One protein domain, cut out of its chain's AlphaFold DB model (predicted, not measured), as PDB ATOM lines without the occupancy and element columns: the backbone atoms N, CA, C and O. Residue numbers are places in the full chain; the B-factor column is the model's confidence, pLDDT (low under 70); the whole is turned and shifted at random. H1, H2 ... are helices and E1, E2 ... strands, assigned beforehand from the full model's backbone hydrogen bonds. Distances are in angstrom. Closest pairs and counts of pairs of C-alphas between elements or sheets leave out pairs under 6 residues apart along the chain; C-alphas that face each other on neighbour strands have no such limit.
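This is residues 32 to 142 of the 143 residues of an uncharacterized protein of Pedobacter changchengzhani (UniProt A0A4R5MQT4). Two four-stranded sheets lie face to face as a compact sandwich, with their strands running nearly in line and both sheets strongly twisted. One short helix, H1, packs across the far side of one sheet, over E7 and E6, and from it the long stretch of residues 48 to 70 swings round the outside of the sandwich, past the edge strands E4 and E5, to reach E2. The 111 printed residues hold one named helix and eight named strands, in the order E1 H1 E2 E3 E4 E5 E6 E7 E8; the class is mostly strand, with 55 residues, under half, in named elements. One sheet runs E1 E8 E2 E5 and is mixed, the other runs E4 E3 E6 E7 and is antiparallel. The radius of gyration of the C-alphas is 12.9 A, and the spans are 41 by 27 by 26 A, only just elongated.

Find C-alpha 32 at (66.139, 8.846, 281.863), where E1, residues 32 to 35, begins. Beside it is E8, residues 136 to 141, which ends at C-alpha 141 at (67.256, -4.521, 287.251). Next come E2, residues 71 to 77, 18.5 A long, and E5, residues 99 to 105, 19.6 A long. In the other sheet look for E4, residues 90 to 95, E3, residues 83 to 87, E6, residues 112 to 117, and E7, residues 123 to 129, 18.4 A long. H1, residues 41 to 47, begins at C-alpha 41 at (71.872, -5.626, 303.497).

Start at E8 and E2, parallel at 21 degrees, with N 74 and O 137 2.7 A apart, within hydrogen-bond range. E1 is parallel to E8, N 32 to O 136 being 2.8 A, and E5 is antiparallel to E2, N 73 to O 103 being 2.8 A. E1, H1 and E2 form a split strand-helix-strand unit, two strands running the same way with E8 between them, and its crossover is right-handed. In the second sheet, E3 and E4 form a hairpin, with N 85 to O 93 at 2.8 A, and so do E6 and E7, with N 126 to O 114 at 2.8 A. E3 and E6 are antiparallel, with N 84 to O 115 at 2.8 A. The sandwich, two sheets face to face, has 46 pairs of C-alphas within 10 A, and its strands stand at 19 degrees. The closest C-alphas of E4 and E5 are those of Val 95 and Ile 101, 6.4 A apart. H1 is on the sheet of E7 at a height over the sheet of 8.5 A, across the strands at 77 degrees to E7 on the local plane; the closest C-alphas are those of Ala 44 and Ser 125, 6.1 A apart. In H1, 1 of 3 O i to N i+4 pairs and 3 of 4 O i to N i+3 pairs are within hydrogen-bond range.

The C-alphas of Ser 68 and Asp 120 are the two farthest apart, 41.3 A. The printed part has no cut, and the link from H1 to E2, 23 residues, is long. Look in the B-factor column for the mean pLDDT of the printed part, 76.6; residues 41 to 58, 61 to 69, 106 to 110 and 131 to 134 of this model are under 70.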
ATOM      1  N   ILE A  32      64.912   8.967 281.075       76.00
ATOM      2  CA  ILE A  32      66.139   8.846 281.863       76.00
ATOM      3  C   ILE A  32      66.379   7.363 282.125       76.00
ATOM      4  O   ILE A  32      65.578   6.707 282.793       76.00
ATOM      5  N   ASP A  33      67.485   6.835 281.611       77.19
ATOM      6  CA  ASP A  33      67.892   5.459 281.875       77.19
ATOM      7  C   ASP A  33      68.687   5.386 283.183       77.19
ATOM      8  O   ASP A  33      69.631   6.141 283.410       77.19
ATOM      9  N   SER A  34      68.299   4.456 284.052       77.38
ATOM     10  CA  SER A  34      68.940   4.197 285.336       77.38
ATOM     11  C   SER A  34      69.208   2.709 285.496       77.38
ATOM     12  O   SER A  34      68.321   1.869 285.319       77.38
ATOM     13  N   LYS A  35      70.426   2.367 285.915       78.38
ATOM     14  CA  LYS A  35      70.760   1.010 286.351       78.38
ATOM     15  C   LYS A  35      70.328   0.825 287.807       78.38
ATOM     16  O   LYS A  35      70.563   1.701 288.637       78.38
ATOM     17  N   GLY A  36      69.677  -0.289 288.126       72.38
ATOM     18  CA  GLY A  36      69.417  -0.685 289.505       72.38
ATOM     19  C   GLY A  36      70.702  -1.140 290.170       72.38
ATOM     20  O   GLY A  36      71.258  -2.168 289.796       72.38
ATOM     21  N   MET A  37      71.177  -0.367 291.143       77.50
ATOM     22  CA  MET A  37      72.247  -0.808 292.032       77.50
ATOM     23  C   MET A  37      71.667  -1.740 293.087       77.50
ATOM     24  O   MET A  37      70.621  -1.430 293.659       77.50
ATOM     25  N   VAL A  38      72.349  -2.858 293.335       79.50
ATOM     26  CA  VAL A  38      72.033  -3.741 294.460       79.50
ATOM     27  C   VAL A  38      72.308  -2.987 295.758       79.50
ATOM     28  O   VAL A  38      73.356  -2.359 295.921       79.50
ATOM     29  N   LEU A  39      71.347  -3.027 296.670       78.81
ATOM     30  CA  LEU A  39      71.442  -2.396 297.977       78.81
ATOM     31  C   LEU A  39      72.256  -3.241 298.954       78.81
ATOM     32  O   LEU A  39      72.184  -4.469 298.948       78.81
ATOM     33  N   SER A  40      72.970  -2.570 299.860       73.38
ATOM     34  CA  SER A  40      73.590  -3.236 301.006       73.38
ATOM     35  C   SER A  40      72.516  -3.866 301.900       73.38
ATOM     36  O   SER A  40      71.424  -3.312 302.034       73.38
ATOM     37  N   ALA A  41      72.821  -4.974 302.584       66.94
ATOM     38  CA  ALA A  41      71.872  -5.626 303.497       66.94
ATOM     39  C   ALA A  41      71.325  -4.668 304.582       66.94
ATOM     40  O   ALA A  41      70.152  -4.731 304.946       66.94
ATOM     41  N   LYS A  42      72.155  -3.725 305.054       65.94
ATOM     42  CA  LYS A  42      71.776  -2.696 306.036       65.94
ATOM     43  C   LYS A  42      70.744  -1.711 305.485       65.94
ATOM     44  O   LYS A  42      69.866  -1.260 306.219       65.94
ATOM     45  N   ASP A  43      70.857  -1.352 304.211       65.81
ATOM     46  CA  ASP A  43      69.895  -0.466 303.561       65.81
ATOM     47  C   ASP A  43      68.642  -1.223 303.145       65.81
ATOM     48  O   ASP A  43      67.544  -0.703 303.314       65.81
ATOM     49  N   ALA A  44      68.804  -2.471 302.715       65.69
ATOM     50  CA  ALA A  44      67.743  -3.386 302.334       65.69
ATOM     51  C   ALA A  44      66.773  -3.687 303.502       65.69
ATOM     52  O   ALA A  44      65.556  -3.711 303.308       65.69
ATOM     53  N   ALA A  45      67.295  -3.826 304.729       64.12
ATOM     54  CA  ALA A  45      66.519  -4.126 305.941       64.12
ATOM     55  C   ALA A  45      65.466  -3.062 306.296       64.12
ATOM     56  O   ALA A  45      64.486  -3.354 306.978       64.12
ATOM     57  N   LYS A  46      65.633  -1.832 305.798       65.31
ATOM     58  CA  LYS A  46      64.678  -0.729 305.991       65.31
ATOM     59  C   LYS A  46      63.413  -0.885 305.134       65.31
ATOM     60  O   LYS A  46      62.471  -0.120 305.312       65.31
ATOM     61  N   TYR A  47      63.386  -1.854 304.215       64.06
ATOM     62  CA  TYR A  47      62.303  -2.089 303.253       64.06
ATOM     63  C   TYR A  47      61.593  -3.428 303.512       64.06
ATOM     64  O   TYR A  47      61.300  -4.196 302.586       64.06
ATOM     65  N   ALA A  48      61.358  -3.731 304.794       55.47
ATOM     66  CA  ALA A  48      60.589  -4.892 305.230       55.47
ATOM     67  C   ALA A  48      59.262  -5.003 304.456       55.47
ATOM     68  O   ALA A  48      58.666  -3.994 304.074       55.47
ATOM     69  N   ALA A  49      58.827  -6.238 304.183       56.41
ATOM     70  CA  ALA A  49      57.622  -6.497 303.402       56.41
ATOM     71  C   ALA A  49      56.419  -5.783 304.042       56.41
ATOM     72  O   ALA A  49      56.141  -6.026 305.219       56.41
ATOM     73  N   PRO A  50      55.695  -4.908 303.324       56.84
ATOM     74  CA  PRO A  50      54.493  -4.324 303.876       56.84
ATOM     75  C   PRO A  50      53.457  -5.422 304.087       56.84
ATOM     76  O   PRO A  50      53.299  -6.339 303.280       56.84
ATOM     77  N   THR A  51      52.710  -5.282 305.173       54.03
ATOM     78  CA  THR A  51      51.621  -6.177 305.581       54.03
ATOM     79  C   THR A  51      50.448  -6.194 304.598       54.03
ATOM     80  O   THR A  51      49.607  -7.085 304.669       54.03
ATOM     81  N   ASN A  52      50.391  -5.251 303.650       54.84
ATOM     82  CA  ASN A  52      49.317  -5.125 302.670       54.84
ATOM     83  C   ASN A  52      49.852  -5.299 301.237       54.84
ATOM     84  O   ASN A  52      50.451  -4.386 300.671       54.84
ATOM     85  N   LYS A  53      49.579  -6.452 300.607       63.72
ATOM     86  CA  LYS A  53      49.876  -6.701 299.178       63.72
ATOM     87  C   LYS A  53      48.804  -6.149 298.225       63.72
ATOM     88  O   LYS A  53      48.665  -6.622 297.098       63.72
ATOM     89  N   LYS A  54      48.028  -5.141 298.639       60.84
ATOM     90  CA  LYS A  54      47.054  -4.473 297.762       60.84
ATOM     91  C   LYS A  54      47.746  -3.364 296.965       60.84
ATOM     92  O   LYS A  54      47.641  -2.187 297.288       60.84
ATOM     93  N   GLY A  55      48.504  -3.770 295.952       60.94
ATOM     94  CA  GLY A  55      49.142  -2.863 294.996       60.94
ATOM     95  C   GLY A  55      48.223  -2.537 293.823       60.94
ATOM     96  O   GLY A  55      47.181  -3.165 293.637       60.94
ATOM     97  N   ALA A  56      48.619  -1.569 293.006       62.19
ATOM     98  CA  ALA A  56      47.964  -1.368 291.724       62.19
ATOM     99  C   ALA A  56      48.504  -2.341 290.677       62.19
ATOM    100  O   ALA A  56      49.666  -2.753 290.689       62.19
ATOM    101  N   VAL A  57      47.657  -2.661 289.707       65.75
ATOM    102  CA  VAL A  57      48.091  -3.399 288.526       65.75
ATOM    103  C   VAL A  57      48.940  -2.452 287.674       65.75
ATOM    104  O   VAL A  57      48.454  -1.416 287.219       65.75
ATOM    105  N   GLY A  58      50.228  -2.767 287.511       61.91
ATOM    106  CA  GLY A  58      51.088  -2.051 286.572       61.91
ATOM    107  C   GLY A  58      50.686  -2.354 285.127       61.91
ATOM    108  O   GLY A  58      50.054  -3.371 284.839       61.91
ATOM    109  N   SER A  59      51.048  -1.473 284.199       70.94
ATOM    110  CA  SER A  59      50.730  -1.634 282.778       70.94
ATOM    111  C   SER A  59      51.881  -2.294 282.023       70.94
ATOM    112  O   SER A  59      53.042  -1.976 282.255       70.94
ATOM    113  N   LYS A  60      51.589  -3.188 281.072       70.81
ATOM    114  CA  LYS A  60      52.615  -3.750 280.166       70.81
ATOM    115  C   LYS A  60      53.013  -2.778 279.041       70.81
ATOM    116  O   LYS A  60      54.002  -3.007 278.343       70.81
ATOM    117  N   THR A  61      52.255  -1.699 278.862       66.19
ATOM    118  CA  THR A  61      52.485  -0.668 277.840       66.19
ATOM    119  C   THR A  61      53.633   0.263 278.257       66.19
ATOM    120  O   THR A  61      53.957   0.346 279.437       66.19
ATOM    121  N   ARG A  62      54.289   0.950 277.308       56.09
ATOM    122  CA  ARG A  62      55.314   1.992 277.556       56.09
ATOM    123  C   ARG A  62      54.732   3.369 277.211       56.09
ATOM    124  O   ARG A  62      53.969   3.451 276.254       56.09
ATOM    125  N   GLY A  63      55.146   4.425 277.913       55.75
ATOM    126  CA  GLY A  63      54.789   5.815 277.598       55.75
ATOM    127  C   GLY A  63      54.018   6.511 278.720       55.75
ATOM    128  O   GLY A  63      53.976   5.989 279.832       55.75
ATOM    129  N   ASP A  64      53.410   7.659 278.395       58.16
ATOM    130  CA  ASP A  64      52.598   8.497 279.295       58.16
ATOM    131  C   ASP A  64      51.273   7.823 279.684       58.16
ATOM    132  O   ASP A  64      50.194   8.214 279.249       58.16
ATOM    133  N   ILE A  65      51.365   6.740 280.458       65.56
ATOM    134  CA  ILE A  65      50.216   5.913 280.859       65.56
ATOM    135  C   ILE A  65      49.426   6.602 281.966       65.56
ATOM    136  O   ILE A  65      48.207   6.452 282.043       65.56
ATOM    137  N   TYR A  66      50.117   7.336 282.836       66.38
ATOM    138  CA  TYR A  66      49.516   7.919 284.031       66.38
ATOM    139  C   TYR A  66      49.322   9.441 283.928       66.38
ATOM    140  O   TYR A  66      48.759  10.041 284.839       66.38
ATOM    141  N   GLY A  67      49.698  10.060 282.804       65.56
ATOM    142  CA  GLY A  67      49.527  11.487 282.536       65.56
ATOM    143  C   GLY A  67      50.660  12.353 283.096       65.56
ATOM    144  O   GLY A  67      51.515  11.906 283.866       65.56
ATOM    145  N   SER A  68      50.643  13.644 282.753       65.50
ATOM    146  CA  SER A  68      51.682  14.626 283.116       65.50
ATOM    147  C   SER A  68      51.858  14.855 284.619       65.50
ATOM    148  O   SER A  68      52.889  15.370 285.045       65.50
ATOM    149  N   ASN A  69      50.865  14.474 285.424       68.31
ATOM    150  CA  ASN A  69      50.872  14.631 286.879       68.31
ATOM    151  C   ASN A  69      51.665  13.529 287.597       68.31
ATOM    152  O   ASN A  69      51.757  13.551 288.819       68.31
ATOM    153  N   TYR A  70      52.225  12.566 286.864       74.00
ATOM    154  CA  TYR A  70      52.978  11.441 287.408       74.00
ATOM    155  C   TYR A  70      54.263  11.222 286.611       74.00
ATOM    156  O   TYR A  70      54.353  11.585 285.436       74.00
ATOM    157  N   SER A  71      55.256  10.586 287.225       75.19
ATOM    158  CA  SER A  71      56.389  10.029 286.478       75.19
ATOM    159  C   SER A  71      56.107   8.582 286.126       75.19
ATOM    160  O   SER A  71      55.755   7.799 287.011       75.19
ATOM    161  N   ASP A  72      56.296   8.219 284.858       81.56
ATOM    162  CA  ASP A  72      56.221   6.818 284.447       81.56
ATOM    163  C   ASP A  72      57.556   6.144 284.729       81.56
ATOM    164  O   ASP A  72      58.625   6.648 284.383       81.56
ATOM    165  N   ILE A  73      57.490   4.978 285.348       84.81
ATOM    166  CA  ILE A  73      58.641   4.168 285.709       84.81
ATOM    167  C   ILE A  73      58.534   2.861 284.933       84.81
ATOM    168  O   ILE A  73      57.748   1.980 285.276       84.81
ATOM    169  N   VAL A  74      59.326   2.737 283.877       88.25
ATOM    170  CA  VAL A  74      59.473   1.522 283.083       88.25
ATOM    171  C   VAL A  74      60.497   0.635 283.774       88.25
ATOM    172  O   VAL A  74      61.692   0.890 283.699       88.25
ATOM    173  N   VAL A  75      60.044  -0.408 284.455       88.75
ATOM    174  CA  VAL A  75      60.914  -1.380 285.115       88.75
ATOM    175  C   VAL A  75      61.188  -2.530 284.153       88.75
ATOM    176  O   VAL A  75      60.279  -3.289 283.809       88.75
ATOM    177  N   ASN A  76      62.444  -2.666 283.738       91.12
ATOM    178  CA  ASN A  76      62.938  -3.823 283.005       91.12
ATOM    179  C   ASN A  76      63.613  -4.769 283.993       91.12
ATOM    180  O   ASN A  76      64.662  -4.449 284.556       91.12
ATOM    181  N   ASN A  77      63.014  -5.935 284.200       92.56
ATOM    182  CA  ASN A  77      63.579  -6.958 285.054       92.56
ATOM    183  C   ASN A  77      64.390  -7.948 284.216       92.56
ATOM    184  O   ASN A  77      63.833  -8.904 283.689       92.56
ATOM    185  N   TYR A  78      65.697  -7.718 284.105       90.69
ATOM    186  CA  TYR A  78      66.642  -8.676 283.523       90.69
ATOM    187  C   TYR A  78      67.167  -9.681 284.559       90.69
ATOM    188  O   TYR A  78      68.048 -10.479 284.250       90.69
ATOM    189  N   SER A  79      66.663  -9.630 285.797       88.06
ATOM    190  CA  SER A  79      66.986 -10.617 286.824       88.06
ATOM    191  C   SER A  79      66.197 -11.914 286.612       88.06
ATOM    192  O   SER A  79      65.155 -11.948 285.945       88.06
ATOM    193  N   GLY A  80      66.674 -12.986 287.248       88.94
ATOM    194  CA  GLY A  80      65.970 -14.270 287.318       88.94
ATOM    195  C   GLY A  80      64.831 -14.305 288.347       88.94
ATOM    196  O   GLY A  80      64.272 -15.371 288.594       88.94
ATOM    197  N   TYR A  81      64.499 -13.174 288.975       90.56
ATOM    198  CA  TYR A  81      63.682 -13.130 290.185       90.56
ATOM    199  C   TYR A  81      62.335 -12.441 289.979       90.56
ATOM    200  O   TYR A  81      62.193 -11.558 289.137       90.56
ATOM    201  N   TYR A  82      61.342 -12.816 290.787       90.25
ATOM    202  CA  TYR A  82      60.137 -12.008 290.952       90.25
ATOM    203  C   TYR A  82      60.470 -10.809 291.838       90.25
ATOM    204  O   TYR A  82      60.856 -10.982 292.993       90.25
ATOM    205  N   VAL A  83      60.322  -9.603 291.292       90.50
ATOM    206  CA  VAL A  83      60.688  -8.363 291.982       90.50
ATOM    207  C   VAL A  83      59.434  -7.583 292.347       90.50
ATOM    208  O   VAL A  83      58.676  -7.158 291.477       90.50
ATOM    209  N   GLU A  84      59.223  -7.366 293.639       89.50
ATOM    210  CA  GLU A  84      58.210  -6.463 294.179       89.50
ATOM    211  C   GLU A  84      58.735  -5.021 294.111       89.50
ATOM    212  O   GLU A  84      59.848  -4.737 294.550       89.50
ATOM    213  N   ILE A  85      57.939  -4.103 293.566       87.12
ATOM    214  CA  ILE A  85      58.293  -2.692 293.395       87.12
ATOM    215  C   ILE A  85      57.572  -1.858 294.445       87.12
ATOM    216  O   ILE A  85      56.347  -1.916 294.574       87.12
ATOM    217  N   TYR A  86      58.341  -1.039 295.148       83.38
ATOM    218  CA  TYR A  86      57.904  -0.163 296.220       83.38
ATOM    219  C   TYR A  86      58.127   1.292 295.834       83.38
ATOM    220  O   TYR A  86      59.223   1.664 295.419       83.38
ATOM    221  N   VAL A  87      57.095   2.113 296.010       80.62
ATOM    222  CA  VAL A  87      57.159   3.570 295.848       80.62
ATOM    223  C   VAL A  87      56.904   4.179 297.221       80.62
ATOM    224  O   VAL A  87      55.861   3.931 297.823       80.62
ATOM    225  N   ASP A  88      57.882   4.909 297.751       77.38
ATOM    226  CA  ASP A  88      57.837   5.516 299.089       77.38
ATOM    227  C   ASP A  88      57.521   4.510 300.209       77.38
ATOM    228  O   ASP A  88      56.837   4.817 301.179       77.38
ATOM    229  N   GLY A  89      58.023   3.280 300.067       76.19
ATOM    230  CA  GLY A  89      57.786   2.184 301.016       76.19
ATOM    231  C   GLY A  89      56.445   1.463 300.842       76.19
ATOM    232  O   GLY A  89      56.230   0.432 301.471       76.19
ATOM    233  N   ASN A  90      55.569   1.935 299.953       78.12
ATOM    234  CA  ASN A  90      54.297   1.280 299.661       78.12
ATOM    235  C   ASN A  90      54.449   0.294 298.505       78.12
ATOM    236  O   ASN A  90      54.997   0.642 297.456       78.12
ATOM    237  N   TYR A  91      53.937  -0.929 298.678       81.81
ATOM    238  CA  TYR A  91      53.895  -1.912 297.597       81.81
ATOM    239  C   TYR A  91      53.068  -1.367 296.438       81.81
ATOM    240  O   TYR A  91      51.918  -0.950 296.604       81.81
ATOM    241  N   ARG A  92      53.662  -1.378 295.249       81.81
ATOM    242  CA  ARG A  92      53.034  -0.856 294.047       81.81
ATOM    243  C   ARG A  92      52.605  -1.977 293.128       81.81
ATOM    244  O   ARG A  92      51.431  -2.039 292.794       81.81
ATOM    245  N   THR A  93      53.540  -2.820 292.707       86.50
ATOM    246  CA  THR A  93      53.299  -3.906 291.753       86.50
ATOM    247  C   THR A  93      54.445  -4.917 291.798       86.50
ATOM    248  O   THR A  93      55.444  -4.669 292.470       86.50
ATOM    249  N   SER A  94      54.332  -6.015 291.053       89.06
ATOM    250  CA  SER A  94      55.401  -7.008 290.899       89.06
ATOM    251  C   SER A  94      55.789  -7.172 289.435       89.06
ATOM    252  O   SER A  94      54.947  -7.058 288.543       89.06
ATOM    253  N   VAL A  95      57.062  -7.478 289.192       90.75
ATOM    254  CA  VAL A  95      57.613  -7.751 287.861       90.75
ATOM    255  C   VAL A  95      58.168  -9.165 287.834       90.75
ATOM    256  O   VAL A  95      59.035  -9.515 288.635       90.75
ATOM    257  N   SER A  96      57.666  -9.981 286.912       91.06
ATOM    258  CA  SER A  96      58.169 -11.339 286.685       91.06
ATOM    259  C   SER A  96      59.615 -11.328 286.161       91.06
ATOM    260  O   SER A  96      60.049 -10.307 285.614       91.06
ATOM    261  N   PRO A  97      60.356 -12.445 286.286       93.12
ATOM    262  CA  PRO A  97      61.670 -12.601 285.663       93.12
ATOM    263  C   PRO A  97      61.637 -12.297 284.161       93.12
ATOM    264  O   PRO A  97      60.650 -12.613 283.487       93.12
ATOM    265  N   ASN A  98      62.707 -11.695 283.635       89.12
ATOM    266  CA  ASN A  98      62.870 -11.372 282.206       89.12
ATOM    267  C   ASN A  98      61.684 -10.614 281.582       89.12
ATOM    268  O   ASN A  98      61.395 -10.746 280.393       89.12
ATOM    269  N   SER A  99      60.957  -9.845 282.395       89.56
ATOM    270  CA  SER A  99      59.735  -9.153 281.991       89.56
ATOM    271  C   SER A  99      59.844  -7.650 282.210       89.56
ATOM    272  O   SER A  99      60.700  -7.150 282.940       89.56
ATOM    273  N   LYS A 100      58.933  -6.915 281.571       90.06
ATOM    274  CA  LYS A 100      58.821  -5.463 281.687       90.06
ATOM    275  C   LYS A 100      57.446  -5.070 282.200       90.06
ATOM    276  O   LYS A 100      56.438  -5.601 281.732       90.06
ATOM    277  N   ILE A 101      57.410  -4.079 283.084       88.06
ATOM    278  CA  ILE A 101      56.183  -3.374 283.450       88.06
ATOM    279  C   ILE A 101      56.442  -1.872 283.515       88.06
ATOM    280  O   ILE A 101      57.557  -1.435 283.785       88.06
ATOM    281  N   THR A 102      55.400  -1.084 283.324       84.69
ATOM    282  CA  THR A 102      55.386   0.341 283.620       84.69
ATOM    283  C   THR A 102      54.503   0.580 284.836       84.69
ATOM    284  O   THR A 102      53.362   0.120 284.904       84.69
ATOM    285  N   THR A 103      55.042   1.301 285.810       82.44
ATOM    286  CA  THR A 103      54.330   1.791 286.991       82.44
ATOM    287  C   THR A 103      54.488   3.306 287.094       82.44
ATOM    288  O   THR A 103      55.051   3.925 286.194       82.44
ATOM    289  N   TRP A 104      53.993   3.920 288.166       79.19
ATOM    290  CA  TRP A 104      54.115   5.359 288.376       79.19
ATOM    291  C   TRP A 104      54.566   5.744 289.770       79.19
ATOM    292  O   TRP A 104      54.399   4.991 290.730       79.19
ATOM    293  N   ALA A 105      55.080   6.968 289.852       74.12
ATOM    294  CA  ALA A 105      55.460   7.644 291.080       74.12
ATOM    295  C   ALA A 105      54.836   9.057 291.131       74.12
ATOM    296  O   ALA A 105      54.714   9.719 290.093       74.12
ATOM    297  N   MET A 106      54.392   9.493 292.320       67.00
ATOM    298  CA  MET A 106      53.822  10.833 292.537       67.00
ATOM    299  C   MET A 106      54.884  11.945 292.475       67.00
ATOM    300  O   MET A 106      56.064  11.696 292.729       67.00
ATOM    301  N   PRO A 107      54.484  13.195 292.183       54.00
ATOM    302  CA  PRO A 107      55.391  14.332 292.185       54.00
ATOM    303  C   PRO A 107      56.038  14.647 293.542       54.00
ATOM    304  O   PRO A 107      55.362  14.584 294.561       54.00
ATOM    305  N   GLY A 108      57.303  15.096 293.559       54.91
ATOM    306  CA  GLY A 108      57.882  15.814 294.714       54.91
ATOM    307  C   GLY A 108      59.224  15.303 295.245       54.91
ATOM    308  O   GLY A 108      60.088  16.120 295.546       54.91
ATOM    309  N   LYS A 109      59.419  13.983 295.337       59.66
ATOM    310  CA  LYS A 109      60.683  13.243 295.578       59.66
ATOM    311  C   LYS A 109      60.273  11.836 296.000       59.66
ATOM    312  O   LYS A 109      60.167  11.528 297.179       59.66
ATOM    313  N   THR A 110      59.981  11.007 295.014       69.69
ATOM    314  CA  THR A 110      59.601   9.613 295.237       69.69
ATOM    315  C   THR A 110      60.831   8.733 295.314       69.69
ATOM    316  O   THR A 110      61.752   8.888 294.517       69.69
ATOM    317  N   ARG A 111      60.827   7.782 296.241       78.81
ATOM    318  CA  ARG A 111      61.859   6.763 296.408       78.81
ATOM    319  C   ARG A 111      61.347   5.435 295.870       78.81
ATOM    320  O   ARG A 111      60.396   4.876 296.413       78.81
ATOM    321  N   LEU A 112      62.004   4.910 294.841       81.31
ATOM    322  CA  LEU A 112      61.671   3.615 294.256       81.31
ATOM    323  C   LEU A 112      62.660   2.543 294.715       81.31
ATOM    324  O   LEU A 112      63.870   2.722 294.573       81.31
ATOM    325  N   VAL A 113      62.143   1.427 295.224       86.56
ATOM    326  CA  VAL A 113      62.930   0.263 295.654       86.56
ATOM    327  C   VAL A 113      62.312  -1.001 295.076       86.56
ATOM    328  O   VAL A 113      61.095  -1.119 294.984       86.56
ATOM    329  N   GLY A 114      63.144  -1.951 294.686       88.69
ATOM    330  CA  GLY A 114      62.746  -3.249 294.149       88.69
ATOM    331  C   GLY A 114      63.276  -4.324 295.075       88.69
ATOM    332  O   GLY A 114      64.414  -4.214 295.518       88.69
ATOM    333  N   VAL A 115      62.476  -5.335 295.393       88.94
ATOM    334  CA  VAL A 115      62.872  -6.398 296.322       88.94
ATOM    335  C   VAL A 115      62.448  -7.751 295.776       88.94
ATOM    336  O   VAL A 115      61.283  -7.942 295.441       88.94
ATOM    337  N   ALA A 116      63.377  -8.696 295.721       90.19
ATOM    338  CA  ALA A 116      63.079 -10.104 295.492       90.19
ATOM    339  C   ALA A 116      63.251 -10.863 296.806       90.19
ATOM    340  O   ALA A 116      64.273 -10.722 297.478       90.19
ATOM    341  N   ARG A 117      62.236 -11.644 297.184       86.12
ATOM    342  CA  ARG A 117      62.217 -12.436 298.421       86.12
ATOM    343  C   ARG A 117      62.254 -13.910 298.078       86.12
ATOM    344  O   ARG A 117      61.543 -14.348 297.175       86.12
ATOM    345  N   PHE A 118      63.069 -14.649 298.809       86.31
ATOM    346  CA  PHE A 118      63.315 -16.062 298.581       86.31
ATOM    347  C   PHE A 118      62.613 -16.909 299.644       86.31
ATOM    348  O   PHE A 118      62.248 -16.430 300.719       86.31
ATOM    349  N   SER A 119      62.374 -18.180 299.321       85.19
ATOM    350  CA  SER A 119      61.641 -19.114 300.187       85.19
ATOM    351  C   SER A 119      62.369 -19.443 301.490       85.19
ATOM    352  O   SER A 119      61.734 -19.858 302.450       85.19
ATOM    353  N   ASP A 120      63.687 -19.251 301.529       83.56
ATOM    354  CA  ASP A 120      64.528 -19.402 302.720       83.56
ATOM    355  C   ASP A 120      64.479 -18.174 303.655       83.56
ATOM    356  O   ASP A 120      65.159 -18.141 304.678       83.56
ATOM    357  N   GLY A 121      63.681 -17.154 303.315       78.50
ATOM    358  CA  GLY A 121      63.565 -15.904 304.066       78.50
ATOM    359  C   GLY A 121      64.638 -14.866 303.727       78.50
ATOM    360  O   GLY A 121      64.548 -13.727 304.194       78.50
ATOM    361  N   SER A 122      65.621 -15.209 302.890       83.12
ATOM    362  CA  SER A 122      66.586 -14.247 302.370       83.12
ATOM    363  C   SER A 122      65.947 -13.343 301.305       83.12
ATOM    364  O   SER A 122      64.845 -13.587 300.800       83.12
ATOM    365  N   TYR A 123      66.607 -12.232 300.987       86.81
ATOM    366  CA  TYR A 123      66.121 -11.286 299.987       86.81
ATOM    367  C   TYR A 123      67.276 -10.520 299.346       86.81
ATOM    368  O   TYR A 123      68.318 -10.302 299.961       86.81
ATOM    369  N   THR A 124      67.060 -10.072 298.113       87.75
ATOM    370  CA  THR A 124      67.911  -9.091 297.432       87.75
ATOM    371  C   THR A 124      67.079  -7.865 297.077       87.75
ATOM    372  O   THR A 124      65.851  -7.946 296.959       87.75
ATOM    373  N   SER A 125      67.714  -6.705 296.951       88.94
ATOM    374  CA  SER A 125      66.999  -5.473 296.628       88.94
ATOM    375  C   SER A 125      67.827  -4.514 295.791       88.94
ATOM    376  O   SER A 125      69.055  -4.528 295.843       88.94
ATOM    377  N   TRP A 126      67.133  -3.665 295.038       88.94
ATOM    378  CA  TRP A 126      67.713  -2.684 294.134       88.94
ATOM    379  C   TRP A 126      67.152  -1.291 294.416       88.94
ATOM    380  O   TRP A 126      65.973  -1.142 294.746       88.94
ATOM    381  N   GLY A 127      67.981  -0.265 294.223       78.50
ATOM    382  CA  GLY A 127      67.619   1.140 294.425       78.50
ATOM    383  C   GLY A 127      68.450   1.808 295.535       78.50
ATOM    384  O   GLY A 127      69.590   1.406 295.736       78.50
ATOM    385  N   PRO A 128      67.916   2.831 296.235       70.25
ATOM    386  CA  PRO A 128      66.797   3.626 295.768       70.25
ATOM    387  C   PRO A 128      67.174   4.369 294.486       70.25
ATOM    388  O   PRO A 128      68.279   4.897 294.366       70.25
ATOM    389  N   ILE A 129      66.232   4.473 293.557       74.56
ATOM    390  CA  ILE A 129      66.271   5.565 292.584       74.56
ATOM    391  C   ILE A 129      65.308   6.650 293.056       74.56
ATOM    392  O   ILE A 129      64.253   6.344 293.614       74.56
ATOM    393  N   ASN A 130      65.688   7.912 292.856       74.06
ATOM    394  CA  ASN A 130      64.889   9.074 293.242       74.06
ATOM    395  C   ASN A 130      64.363   9.770 291.976       74.06
ATOM    396  O   ASN A 130      64.927  10.791 291.571       74.06
ATOM    397  N   PRO A 131      63.361   9.193 291.281       67.88
ATOM    398  CA  PRO A 131      62.812   9.786 290.073       67.88
ATOM    399  C   PRO A 131      62.235  11.178 290.350       67.88
ATOM    400  O   PRO A 131      61.545  11.410 291.345       67.88
ATOM    401  N   VAL A 132      62.518  12.100 289.434       67.25
ATOM    402  CA  VAL A 132      61.982  13.460 289.388       67.25
ATOM    403  C   VAL A 132      60.689  13.454 288.580       67.25
ATOM    404  O   VAL A 132      60.498  12.673 287.651       67.25
ATOM    405  N   THR A 133      59.764  14.326 288.941       67.69
ATOM    406  CA  THR A 133      58.452  14.436 288.304       67.69
ATOM    407  C   THR A 133      58.534  14.838 286.828       67.69
ATOM    408  O   THR A 133      59.376  15.654 286.464       67.69
ATOM    409  N   GLY A 134      57.633  14.313 285.989       65.62
ATOM    410  CA  GLY A 134      57.459  14.743 284.594       65.62
ATOM    411  C   GLY A 134      58.393  14.053 283.597       65.62
ATOM    412  O   GLY A 134      58.387  14.376 282.410       65.62
ATOM    413  N   TYR A 135      59.168  13.077 284.070       72.44
ATOM    414  CA  TYR A 135      60.063  12.254 283.264       72.44
ATOM    415  C   TYR A 135      59.553  10.815 283.186       72.44
ATOM    416  O   TYR A 135      58.795  10.351 284.040       72.44
ATOM    417  N   GLN A 136      59.999  10.105 282.154       80.62
ATOM    418  CA  GLN A 136      59.902   8.655 282.100       80.62
ATOM    419  C   GLN A 136      61.249   8.091 282.546       80.62
ATOM    420  O   GLN A 136      62.277   8.431 281.967       80.62
ATOM    421  N   TYR A 137      61.264   7.206 283.534       79.31
ATOM    422  CA  TYR A 137      62.483   6.514 283.947       79.31
ATOM    423  C   TYR A 137      62.470   5.095 283.423       79.31
ATOM    424  O   TYR A 137      61.515   4.367 283.667       79.31
ATOM    425  N   THR A 138      63.535   4.685 282.746       86.75
ATOM    426  CA  THR A 138      63.784   3.267 282.507       86.75
ATOM    427  C   THR A 138      64.673   2.760 283.626       86.75
ATOM    428  O   THR A 138      65.806   3.211 283.779       86.75
ATOM    429  N   TRP A 139      64.171   1.824 284.417       87.25
ATOM    430  CA  TRP A 139      64.913   1.206 285.494       87.25
ATOM    431  C   TRP A 139      65.256  -0.238 285.154       87.25
ATOM    432  O   TRP A 139      64.376  -1.093 285.078       87.25
ATOM    433  N   ASN A 140      66.541  -0.496 284.934       89.38
ATOM    434  CA  ASN A 140      67.034  -1.808 284.533       89.38
ATOM    435  C   ASN A 140      67.573  -2.564 285.753       89.38
ATOM    436  O   ASN A 140      68.588  -2.165 286.330       89.38
ATOM    437  N   ILE A 141      66.892  -3.641 286.137       87.62
ATOM    438  CA  ILE A 141      67.256  -4.521 287.251       87.62
ATOM    439  C   ILE A 141      68.030  -5.719 286.702       87.62
ATOM    440  O   ILE A 141      67.566  -6.367 285.767       87.62
ATOM    441  N   TYR A 142      69.184  -6.013 287.295       85.88
ATOM    442  CA  TYR A 142      70.075  -7.111 286.910       85.88
ATOM    443  C   TYR A 142      70.402  -7.995 288.120       85.88
ATOM    444  O   TYR A 142      70.246  -7.543 289.258       85.88
TER     445      TYR A 142